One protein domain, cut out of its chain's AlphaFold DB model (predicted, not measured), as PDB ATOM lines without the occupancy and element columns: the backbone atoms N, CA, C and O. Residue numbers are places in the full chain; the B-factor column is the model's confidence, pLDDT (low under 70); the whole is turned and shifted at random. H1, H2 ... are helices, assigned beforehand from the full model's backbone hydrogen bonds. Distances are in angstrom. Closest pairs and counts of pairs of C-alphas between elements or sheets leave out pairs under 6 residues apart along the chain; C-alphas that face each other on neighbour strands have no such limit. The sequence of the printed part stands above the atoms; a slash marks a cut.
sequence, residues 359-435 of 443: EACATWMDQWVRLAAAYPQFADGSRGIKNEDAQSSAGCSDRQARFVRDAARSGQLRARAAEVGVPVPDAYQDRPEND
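This is residues 359 to 435 of the 443 residues of an uncharacterized protein of Asanoa hainanensis (UniProt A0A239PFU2). One longer helix, H1, makes the core, and H4 crosses it at nearly a right angle, with H5 packed near one end of H1 and H3 packed on its other half. Little H2 sits at the corner where H1 ends, and the unnamed stretch after H5 runs back past H1 before residues 433 to 435 trail away from the helices. The printed part has 77 residues with five named helices, in the order H1 H2 H3 H4 H5, and no named strand; the class is all helix, and the packing is mostly crossed. The whole is compact, with a radius of gyration of the C-alphas of 11.5 A and spans of 32 by 29 by 18 A.

H1, residues 359 to 374, is the longest helix, 22.5 A from C-alpha 359 at (-4.892, -2.216, 23.468) to C-alpha 374 at (-0.334, -7.838, 2.117). H4, residues 398 to 409, is 16.3 A long. H3, residues 387 to 394, and H5, residues 412 to 419, are each 10.4 A long; H5 ends with C-alpha 419 at (-13.938, -10.802, 26.299). H2, residues 376 to 379, measures 5.1 A.

H1 is the hub, touching the four other helices. With residues 364 to 371 it touches H4, about perpendicular at 85 degrees; the closest C-alphas, of Trp 364 and Val 404, are 6.1 A apart. With residues 361 to 365 it touches H5 at a steep tilt of 41 degrees, opposite ways, closest at the C-alphas of Cys 361 and Ala 417, 6.2 A. With residues 367 to 374 it touches H3, only just about perpendicular at 71 degrees, closest at the C-alphas of Gln 367 and Ala 394, 5.2 A. H1 and H2 touch only at the corner, where the C-alphas of Ala 372 and Ala 379 are closest at 5.3 A. H3 touches H4 at a steep tilt of 53 degrees, the same way, closest at the C-alphas of Asn 387 and Asp 398, 4.6 A. H5 is apart from H2 and H3. In H1, H3, H4 and H5 every O i to N i+4 pair is within hydrogen-bond range; H2 is too short for such a pair.

The two C-alphas farthest apart are those of Glu 388 and Glu 419, 32.7 A. The printed part has no cut. The links H1 to H2, H3 to H4 and H4 to H5 are tight, H2 to H3 is short, and there is no long link. Residues 420 to 435 hold no named element. The mean pLDDT of the printed part is 91.4, and residues 432 to 435 are under 70.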
ATOM      1  N   GLU A 359      -5.768  -2.926  24.418       95.56
ATOM      2  CA  GLU A 359      -4.892  -2.216  23.468       95.56
ATOM      3  C   GLU A 359      -3.997  -3.165  22.655       95.56
ATOM      4  O   GLU A 359      -3.868  -3.038  21.434       95.56
ATOM      5  N   ALA A 360      -3.406  -4.164  23.319       95.94
ATOM      6  CA  ALA A 360      -2.588  -5.167  22.651       95.94
ATOM      7  C   ALA A 360      -3.443  -6.105  21.781       95.94
ATOM      8  O   ALA A 360      -3.003  -6.495  20.703       95.94
ATOM      9  N   CYS A 361      -4.675  -6.420  22.197       96.62
ATOM     10  CA  CYS A 361      -5.630  -7.180  21.387       96.62
ATOM     11  C   CYS A 361      -6.023  -6.423  20.106       96.62
ATOM     12  O   CYS A 361      -5.914  -6.979  19.015       96.62
ATOM     13  N   ALA A 362      -6.360  -5.133  20.215       96.88
ATOM     14  CA  ALA A 362      -6.654  -4.270  19.070       96.88
ATOM     15  C   ALA A 362      -5.451  -4.153  18.113       96.88
ATOM     16  O   ALA A 362      -5.600  -4.307  16.901       96.88
ATOM     17  N   THR A 363      -4.242  -3.982  18.660       97.06
ATOM     18  CA  THR A 363      -2.994  -3.932  17.878       97.06
ATOM     19  C   THR A 363      -2.748  -5.242  17.124       97.06
ATOM     20  O   THR A 363      -2.389  -5.221  15.950       97.06
ATOM     21  N   TRP A 364      -2.974  -6.398  17.758       97.50
ATOM     22  CA  TRP A 364      -2.846  -7.705  17.103       97.50
ATOM     23  C   TRP A 364      -3.908  -7.919  16.014       97.50
ATOM     24  O   TRP A 364      -3.617  -8.568  15.008       97.50
ATOM     25  N   MET A 365      -5.115  -7.367  16.171       97.19
ATOM     26  CA  MET A 365      -6.154  -7.420  15.137       97.19
ATOM     27  C   MET A 365      -5.808  -6.570  13.909       97.19
ATOM     28  O   MET A 365      -5.934  -7.066  12.791       97.19
ATOM     29  N   ASP A 366      -5.316  -5.343  14.093       96.69
ATOM     30  CA  ASP A 366      -4.835  -4.500  12.987       96.69
ATOM     31  C   ASP A 366      -3.612  -5.129  12.290       96.69
ATOM     32  O   ASP A 366      -3.587  -5.273  11.066       96.69
ATOM     33  N   GLN A 367      -2.640  -5.638  13.061       97.12
ATOM     34  CA  GLN A 367      -1.513  -6.403  12.514       97.12
ATOM     35  C   GLN A 367      -1.978  -7.611  11.689       97.12
ATOM     36  O   GLN A 367      -1.430  -7.850  10.613       97.12
ATOM     37  N   TRP A 368      -2.998  -8.353  12.137       96.88
ATOM     38  CA  TRP A 368      -3.552  -9.466  11.362       96.88
ATOM     39  C   TRP A 368      -4.184  -9.010  10.045       96.88
ATOM     40  O   TRP A 368      -3.884  -9.593   9.005       96.88
ATOM     41  N   VAL A 369      -5.009  -7.958  10.068       96.69
ATOM     42  CA  VAL A 369      -5.657  -7.408   8.863       96.69
ATOM     43  C   VAL A 369      -4.610  -6.961   7.839       96.69
ATOM     44  O   VAL A 369      -4.693  -7.348   6.672       96.69
ATOM     45  N   ARG A 370      -3.571  -6.230   8.269       96.06
ATOM     46  CA  ARG A 370      -2.464  -5.801   7.393       96.06
ATOM     47  C   ARG A 370      -1.686  -6.984   6.814       96.06
ATOM     48  O   ARG A 370      -1.439  -7.019   5.610       96.06
ATOM     49  N   LEU A 371      -1.337  -7.976   7.640       95.06
ATOM     50  CA  LEU A 371      -0.622  -9.184   7.202       95.06
ATOM     51  C   LEU A 371      -1.446 -10.030   6.221       95.06
ATOM     52  O   LEU A 371      -0.889 -10.557   5.258       95.06
ATOM     53  N   ALA A 372      -2.757 -10.155   6.441       94.75
ATOM     54  CA  ALA A 372      -3.656 -10.904   5.568       94.75
ATOM     55  C   ALA A 372      -3.875 -10.210   4.214       94.75
ATOM     56  O   ALA A 372      -3.898 -10.889   3.188       94.75
ATOM     57  N   ALA A 373      -3.975  -8.876   4.201       93.62
ATOM     58  CA  ALA A 373      -4.090  -8.088   2.976       93.62
ATOM     59  C   ALA A 373      -2.787  -8.081   2.153       93.62
ATOM     60  O   ALA A 373      -2.827  -8.276   0.940       93.62
ATOM     61  N   ALA A 374      -1.630  -7.893   2.799       93.75
ATOM     62  CA  ALA A 374      -0.334  -7.838   2.117       93.75
ATOM     63  C   ALA A 374       0.177  -9.220   1.664       93.75
ATOM     64  O   ALA A 374       0.812  -9.334   0.614       93.75
ATOM     65  N   TYR A 375      -0.095 -10.280   2.437       94.25
ATOM     66  CA  TYR A 375       0.433 -11.622   2.184       94.25
ATOM     67  C   TYR A 375      -0.630 -12.725   2.378       94.25
ATOM     68  O   TYR A 375      -0.548 -13.504   3.336       94.25
ATOM     69  N   PRO A 376      -1.585 -12.896   1.440       92.25
ATOM     70  CA  PRO A 376      -2.591 -13.964   1.505       92.25
ATOM     71  C   PRO A 376      -1.989 -15.368   1.704       92.25
ATOM     72  O   PRO A 376      -2.480 -16.149   2.518       92.25
ATOM     73  N   GLN A 377      -0.858 -15.654   1.047       89.75
ATOM     74  CA  GLN A 377      -0.081 -16.898   1.177       89.75
ATOM     75  C   GLN A 377       0.601 -17.107   2.545       89.75
ATOM     76  O   GLN A 377       1.079 -18.198   2.850       89.75
ATOM     77  N   PHE A 378       0.705 -16.067   3.376       93.25
ATOM     78  CA  PHE A 378       1.105 -16.218   4.777       93.25
ATOM     79  C   PHE A 378      -0.111 -16.537   5.653       93.25
ATOM     80  O   PHE A 378      -0.032 -17.390   6.544       93.25
ATOM     81  N   ALA A 379      -1.243 -15.890   5.369       91.25
ATOM     82  CA  ALA A 379      -2.472 -16.024   6.132       91.25
ATOM     83  C   ALA A 379      -3.165 -17.387   5.930       91.25
ATOM     84  O   ALA A 379      -3.618 -17.994   6.901       91.25
ATOM     85  N   ASP A 380      -3.158 -17.941   4.712       87.88
ATOM     86  CA  ASP A 380      -3.601 -19.322   4.460       87.88
ATOM     87  C   ASP A 380      -2.623 -20.379   5.026       87.88
ATOM     88  O   ASP A 380      -3.002 -21.530   5.284       87.88
ATOM     89  N   GLY A 381      -1.390 -19.969   5.344       88.62
ATOM     90  CA  GLY A 381      -0.314 -20.785   5.905       88.62
ATOM     91  C   GLY A 381       0.447 -21.640   4.888       88.62
ATOM     92  O   GLY A 381       1.181 -22.533   5.307       88.62
ATOM     93  N   SER A 382       0.285 -21.391   3.587       85.31
ATOM     94  CA  SER A 382       1.034 -22.071   2.521       85.31
ATOM     95  C   SER A 382       2.511 -21.661   2.477       85.31
ATOM     96  O   SER A 382       3.364 -22.465   2.092       85.31
ATOM     97  N   ARG A 383       2.839 -20.438   2.917       88.75
ATOM     98  CA  ARG A 383       4.193 -19.870   2.933       88.75
ATOM     99  C   ARG A 383       4.517 -19.212   4.282       88.75
ATOM    100  O   ARG A 383       3.644 -18.715   4.988       88.75
ATOM    101  N   GLY A 384       5.799 -19.201   4.648       90.31
ATOM    102  CA  GLY A 384       6.314 -18.366   5.740       90.31
ATOM    103  C   GLY A 384       6.609 -16.937   5.271       90.31
ATOM    104  O   GLY A 384       6.991 -16.737   4.118       90.31
ATOM    105  N   ILE A 385       6.455 -15.967   6.169       93.50
ATOM    106  CA  ILE A 385       6.845 -14.564   5.969       93.50
ATOM    107  C   ILE A 385       8.316 -14.358   6.379       93.50
ATOM    108  O   ILE A 385       8.785 -15.034   7.300       93.50
ATOM    109  N   LYS A 386       9.061 -13.464   5.713       92.81
ATOM    110  CA  LYS A 386      10.381 -13.023   6.201       92.81
ATOM    111  C   LYS A 386      10.234 -11.945   7.279       92.81
ATOM    112  O   LYS A 386       9.193 -11.310   7.402       92.81
ATOM    113  N   ASN A 387      11.319 -11.662   8.000       91.19
ATOM    114  CA  ASN A 387      11.349 -10.547   8.950       91.19
ATOM    115  C   ASN A 387      11.235  -9.174   8.254       91.19
ATOM    116  O   ASN A 387      10.547  -8.298   8.757       91.19
ATOM    117  N   GLU A 388      11.842  -9.012   7.073       92.69
ATOM    118  CA  GLU A 388      11.724  -7.814   6.216       92.69
ATOM    119  C   GLU A 388      10.259  -7.541   5.817       92.69
ATOM    120  O   GLU A 388       9.742  -6.439   6.005       92.69
ATOM    121  N   ASP A 389       9.575  -8.579   5.327       92.06
ATOM    122  CA  ASP A 389       8.166  -8.560   4.911       92.06
ATOM    123  C   ASP A 389       7.224  -8.223   6.091       92.06
ATOM    124  O   ASP A 389       6.312  -7.403   5.977       92.06
ATOM    125  N   ALA A 390       7.450  -8.833   7.262       91.38
ATOM    126  CA  ALA A 390       6.639  -8.613   8.464       91.38
ATOM    127  C   ALA A 390       6.848  -7.212   9.075       91.38
ATOM    128  O   ALA A 390       5.885  -6.546   9.474       91.38
ATOM    129  N   GLN A 391       8.097  -6.734   9.099       92.31
ATOM    130  CA  GLN A 391       8.444  -5.433   9.663       92.31
ATOM    131  C   GLN A 391       7.935  -4.280   8.786       92.31
ATOM    132  O   GLN A 391       7.460  -3.280   9.320       92.31
ATOM    133  N   SER A 392       7.983  -4.425   7.458       92.50
ATOM    134  CA  SER A 392       7.502  -3.405   6.513       92.50
ATOM    135  C   SER A 392       5.972  -3.313   6.423       92.50
ATOM    136  O   SER A 392       5.442  -2.214   6.283       92.50
ATOM    137  N   SER A 393       5.251  -4.434   6.539       90.31
ATOM    138  CA  SER A 393       3.779  -4.464   6.427       90.31
ATOM    139  C   SER A 393       3.029  -4.186   7.735       90.31
ATOM    140  O   SER A 393       1.977  -3.545   7.721       90.31
ATOM    141  N   ALA A 394       3.547  -4.673   8.867       90.38
ATOM    142  CA  ALA A 394       2.841  -4.676  10.154       90.38
ATOM    143  C   ALA A 394       3.701  -4.207  11.344       90.38
ATOM    144  O   ALA A 394       3.274  -4.315  12.497       90.38
ATOM    145  N   GLY A 395       4.914  -3.698  11.088       93.12
ATOM    146  CA  GLY A 395       5.811  -3.167  12.121       93.12
ATOM    147  C   GLY A 395       6.317  -4.211  13.121       93.12
ATOM    148  O   GLY A 395       6.743  -3.837  14.212       93.12
ATOM    149  N   CYS A 396       6.236  -5.504  12.790       94.88
ATOM    150  CA  CYS A 396       6.463  -6.594  13.737       94.88
ATOM    151  C   CYS A 396       7.454  -7.649  13.235       94.88
ATOM    152  O   CYS A 396       7.604  -7.876  12.036       94.88
ATOM    153  N   SER A 397       8.095  -8.340  14.182       95.06
ATOM    154  CA  SER A 397       9.001  -9.452  13.874       95.06
ATOM    155  C   SER A 397       8.273 -10.639  13.239       95.06
ATOM    156  O   SER A 397       7.099 -10.889  13.523       95.06
ATOM    157  N   ASP A 398       8.987 -11.450  12.455       94.06
ATOM    158  CA  ASP A 398       8.425 -12.663  11.845       94.06
ATOM    159  C   ASP A 398       7.833 -13.626  12.900       94.06
ATOM    160  O   ASP A 398       6.790 -14.245  12.682       94.06
ATOM    161  N   ARG A 399       8.459 -13.712  14.084       94.19
ATOM    162  CA  ARG A 399       7.975 -14.489  15.232       94.19
ATOM    163  C   ARG A 399       6.644 -13.952  15.764       94.19
ATOM    164  O   ARG A 399       5.756 -14.750  16.063       94.19
ATOM    165  N   GLN A 400       6.484 -12.630  15.856       95.19
ATOM    166  CA  GLN A 400       5.218 -12.004  16.244       95.19
ATOM    167  C   GLN A 400       4.143 -12.216  15.175       95.19
ATOM    168  O   GLN A 400       3.048 -12.649  15.520       95.19
ATOM    169  N   ALA A 401       4.464 -12.029  13.891       96.00
ATOM    170  CA  ALA A 401       3.539 -12.293  12.791       96.00
ATOM    171  C   ALA A 401       2.999 -13.736  12.821       96.00
ATOM    172  O   ALA A 401       1.801 -13.956  12.631       96.00
ATOM    173  N   ARG A 402       3.853 -14.733  13.118       94.44
ATOM    174  CA  ARG A 402       3.435 -16.137  13.313       94.44
ATOM    175  C   ARG A 402       2.462 -16.290  14.489       94.44
ATOM    176  O   ARG A 402       1.425 -16.922  14.309       94.44
ATOM    177  N   PHE A 403       2.750 -15.698  15.653       95.25
ATOM    178  CA  PHE A 403       1.838 -15.750  16.807       95.25
ATOM    179  C   PHE A 403       0.493 -15.064  16.525       95.25
ATOM    180  O   PHE A 403      -0.545 -15.647  16.827       95.25
ATOM    181  N   VAL A 404       0.498 -13.886  15.890       96.12
ATOM    182  CA  VAL A 404      -0.714 -13.156  15.471       96.12
ATOM    183  C   VAL A 404      -1.564 -14.015  14.529       96.12
ATOM    184  O   VAL A 404      -2.749 -14.221  14.790       96.12
ATOM    185  N   ARG A 405      -0.954 -14.600  13.486       95.56
ATOM    186  CA  ARG A 405      -1.631 -15.522  12.557       95.56
ATOM    187  C   ARG A 405      -2.230 -16.722  13.284       95.56
ATOM    188  O   ARG A 405      -3.378 -17.076  13.036       95.56
ATOM    189  N   ASP A 406      -1.466 -17.377  14.150       94.38
ATOM    190  CA  ASP A 406      -1.915 -18.611  14.797       94.38
ATOM    191  C   ASP A 406      -3.017 -18.323  15.845       94.38
ATOM    192  O   ASP A 406      -3.941 -19.126  16.008       94.38
ATOM    193  N   ALA A 407      -3.000 -17.140  16.476       94.81
ATOM    194  CA  ALA A 407      -4.059 -16.645  17.365       94.81
ATOM    195  C   ALA A 407      -5.339 -16.256  16.604       94.81
ATOM    196  O   ALA A 407      -6.446 -16.529  17.075       94.81
ATOM    197  N   ALA A 408      -5.206 -15.676  15.408       94.94
ATOM    198  CA  ALA A 408      -6.339 -15.373  14.541       94.94
ATOM    199  C   ALA A 408      -6.983 -16.646  13.963       94.94
ATOM    200  O   ALA A 408      -8.188 -16.852  14.091       94.94
ATOM    201  N   ARG A 409      -6.179 -17.563  13.410       92.88
ATOM    202  CA  ARG A 409      -6.665 -18.790  12.744       92.88
ATOM    203  C   ARG A 409      -7.278 -19.837  13.665       92.88
ATOM    204  O   ARG A 409      -8.023 -20.705  13.200       92.88
ATOM    205  N   SER A 410      -6.956 -19.770  14.952       92.00
ATOM    206  CA  SER A 410      -7.599 -20.562  16.003       92.00
ATOM    207  C   SER A 410      -8.894 -19.925  16.528       92.00
ATOM    208  O   SER A 410      -9.566 -20.540  17.353       92.00
ATOM    209  N   GLY A 411      -9.249 -18.715  16.076       93.81
ATOM    210  CA  GLY A 411     -10.375 -17.923  16.582       93.81
ATOM    211  C   GLY A 411     -10.139 -17.314  17.970       93.81
ATOM    212  O   GLY A 411     -10.974 -16.552  18.454       93.81
ATOM    213  N   GLN A 412      -9.007 -17.606  18.622       94.94
ATOM    214  CA  GLN A 412      -8.749 -17.193  20.004       94.94
ATOM    215  C   GLN A 412      -8.553 -15.680  20.139       94.94
ATOM    216  O   GLN A 412      -9.014 -15.100  21.117       94.94
ATOM    217  N   LEU A 413      -7.950 -15.019  19.144       96.00
ATOM    218  CA  LEU A 413      -7.824 -13.558  19.128       96.00
ATOM    219  C   LEU A 413      -9.199 -12.866  19.008       96.00
ATOM    220  O   LEU A 413      -9.448 -11.882  19.697       96.00
ATOM    221  N   ARG A 414     -10.128 -13.428  18.220       95.81
ATOM    222  CA  ARG A 414     -11.521 -12.951  18.116       95.81
ATOM    223  C   ARG A 414     -12.309 -13.191  19.406       95.81
ATOM    224  O   ARG A 414     -12.996 -12.287  19.873       95.81
ATOM    225  N   ALA A 415     -12.177 -14.375  20.007       94.75
ATOM    226  CA  ALA A 415     -12.802 -14.688  21.292       94.75
ATOM    227  C   ALA A 415     -12.292 -13.764  22.414       94.75
ATOM    228  O   ALA A 415     -13.089 -13.233  23.184       94.75
ATOM    229  N   ARG A 416     -10.977 -13.504  22.461       96.38
ATOM    230  CA  ARG A 416     -10.377 -12.587  23.435       96.38
ATOM    231  C   ARG A 416     -10.821 -11.145  23.219       96.38
ATOM    232  O   ARG A 416     -11.098 -10.476  24.204       96.38
ATOM    233  N   ALA A 417     -10.918 -10.669  21.974       96.38
ATOM    234  CA  ALA A 417     -11.418  -9.325  21.675       96.38
ATOM    235  C   ALA A 417     -12.829  -9.097  22.241       96.38
ATOM    236  O   ALA A 417     -13.053  -8.088  22.907       96.38
ATOM    237  N   ALA A 418     -13.731 -10.070  22.076       95.19
ATOM    238  CA  ALA A 418     -15.067 -10.026  22.672       95.19
ATOM    239  C   ALA A 418     -15.038 -10.022  24.216       95.19
ATOM    240  O   ALA A 418     -15.814  -9.303  24.837       95.19
ATOM    241  N   GLU A 419     -14.124 -10.777  24.838       96.12
ATOM    242  CA  GLU A 419     -13.938 -10.802  26.299       96.12
ATOM    243  C   GLU A 419     -13.426  -9.460  26.860       96.12
ATOM    244  O   GLU A 419     -13.861  -9.032  27.925       96.12
ATOM    245  N   VAL A 420     -12.520  -8.779  26.146       96.50
ATOM    246  CA  VAL A 420     -11.920  -7.495  26.575       96.50
ATOM    247  C   VAL A 420     -12.620  -6.255  25.998       96.50
ATOM    248  O   VAL A 420     -12.093  -5.150  26.116       96.50
ATOM    249  N   GLY A 421     -13.791  -6.419  25.372       95.25
ATOM    250  CA  GLY A 421     -14.608  -5.316  24.847       95.25
ATOM    251  C   GLY A 421     -14.033  -4.587  23.624       95.25
ATOM    252  O   GLY A 421     -14.417  -3.451  23.356       95.25
ATOM    253  N   VAL A 422     -13.111  -5.209  22.883       97.25
ATOM    254  CA  VAL A 422     -12.484  -4.621  21.688       97.25
ATOM    255  C   VAL A 422     -13.347  -4.889  20.447       97.25
ATOM    256  O   VAL A 422     -13.657  -6.052  20.172       97.25
ATOM    257  N   PRO A 423     -13.711  -3.855  19.661       94.94
ATOM    258  CA  PRO A 423     -14.439  -4.046  18.414       94.94
ATOM    259  C   PRO A 423     -13.568  -4.783  17.391       94.94
ATOM    260  O   PRO A 423     -12.401  -4.451  17.179       94.94
ATOM    261  N   VAL A 424     -14.152  -5.788  16.741       95.12
ATOM    262  CA  VAL A 424     -13.492  -6.576  15.694       95.12
ATOM    263  C   VAL A 424     -13.550  -5.788  14.376       95.12
ATOM    264  O   VAL A 424     -14.658  -5.450  13.963       95.12
ATOM    265  N   PRO A 425     -12.424  -5.498  13.694       95.00
ATOM    266  CA  PRO A 425     -12.448  -4.773  12.419       95.00
ATOM    267  C   PRO A 425     -13.221  -5.530  11.327       95.00
ATOM    268  O   PRO A 425     -13.084  -6.746  11.222       95.00
ATOM    269  N   ASP A 426     -13.947  -4.833  10.446       90.50
ATOM    270  CA  ASP A 426     -14.775  -5.474   9.402       90.50
ATOM    271  C   ASP A 426     -13.967  -6.367   8.439       90.50
ATOM    272  O   ASP A 426     -14.443  -7.397   7.961       90.50
ATOM    273  N   ALA A 427     -12.705  -6.007   8.188       89.94
ATOM    274  CA  ALA A 427     -11.772  -6.782   7.368       89.94
ATOM    275  C   ALA A 427     -11.161  -8.005   8.092       89.94
ATOM    276  O   ALA A 427     -10.381  -8.752   7.497       89.94
ATOM    277  N   TYR A 428     -11.467  -8.224   9.374       91.62
ATOM    278  CA  TYR A 428     -10.866  -9.282  10.185       91.62
ATOM    279  C   TYR A 428     -11.499 -10.653   9.888       91.62
ATOM    280  O   TYR A 428     -12.645 -10.941  10.247       91.62
ATOM    281  N   GLN A 429     -10.714 -11.544   9.279       85.56
ATOM    282  CA  GLN A 429     -11.131 -12.895   8.898       85.56
ATOM    283  C   GLN A 429     -10.357 -13.951   9.704       85.56
ATOM    284  O   GLN A 429      -9.134 -14.022   9.602       85.56
ATOM    285  N   ASP A 430     -11.051 -14.818  10.456       83.69
ATOM    286  CA  ASP A 430     -10.417 -15.967  11.145       83.69
ATOM    287  C   ASP A 430      -9.744 -16.920  10.139       83.69
ATOM    288  O   ASP A 430      -8.728 -17.556  10.421       83.69
ATOM    289  N   ARG A 431     -10.327 -17.049   8.942       76.38
ATOM    290  CA  ARG A 431      -9.810 -17.861   7.836       76.38
ATOM    291  C   ARG A 431     -10.061 -17.134   6.513       76.38
ATOM    292  O   ARG A 431     -11.187 -17.204   6.025       76.38
ATOM    293  N   PRO A 432      -9.058 -16.455   5.929       65.38
ATOM    294  CA  PRO A 432      -9.185 -15.961   4.564       65.38
ATOM    295  C   PRO A 432      -9.410 -17.118   3.584       65.38
ATOM    296  O   PRO A 432      -8.928 -18.237   3.788       65.38
ATOM    297  N   GLU A 433     -10.224 -16.854   2.563       55.81
ATOM    298  CA  GLU A 433     -10.946 -17.887   1.817       55.81
ATOM    299  C   GLU A 433     -10.035 -18.828   1.012       55.81
ATOM    300  O   GLU A 433      -9.455 -18.445  -0.002       55.81
ATOM    301  N   ASN A 434     -10.019 -20.110   1.388       49.00
ATOM    302  CA  ASN A 434      -9.696 -21.202   0.459       49.00
ATOM    303  C   ASN A 434     -10.967 -21.903  -0.076       49.00
ATOM    304  O   ASN A 434     -10.915 -22.546  -1.122       49.00
ATOM    305  N   ASP A 435     -12.124 -21.737   0.581       44.84
ATOM    306  CA  ASP A 435     -13.363 -22.453   0.231       44.84
ATOM    307  C   ASP A 435     -13.942 -22.046  -1.139       44.84
ATOM    308  O   ASP A 435     -14.452 -22.901  -1.867       44.84
TER     309      ASP A 435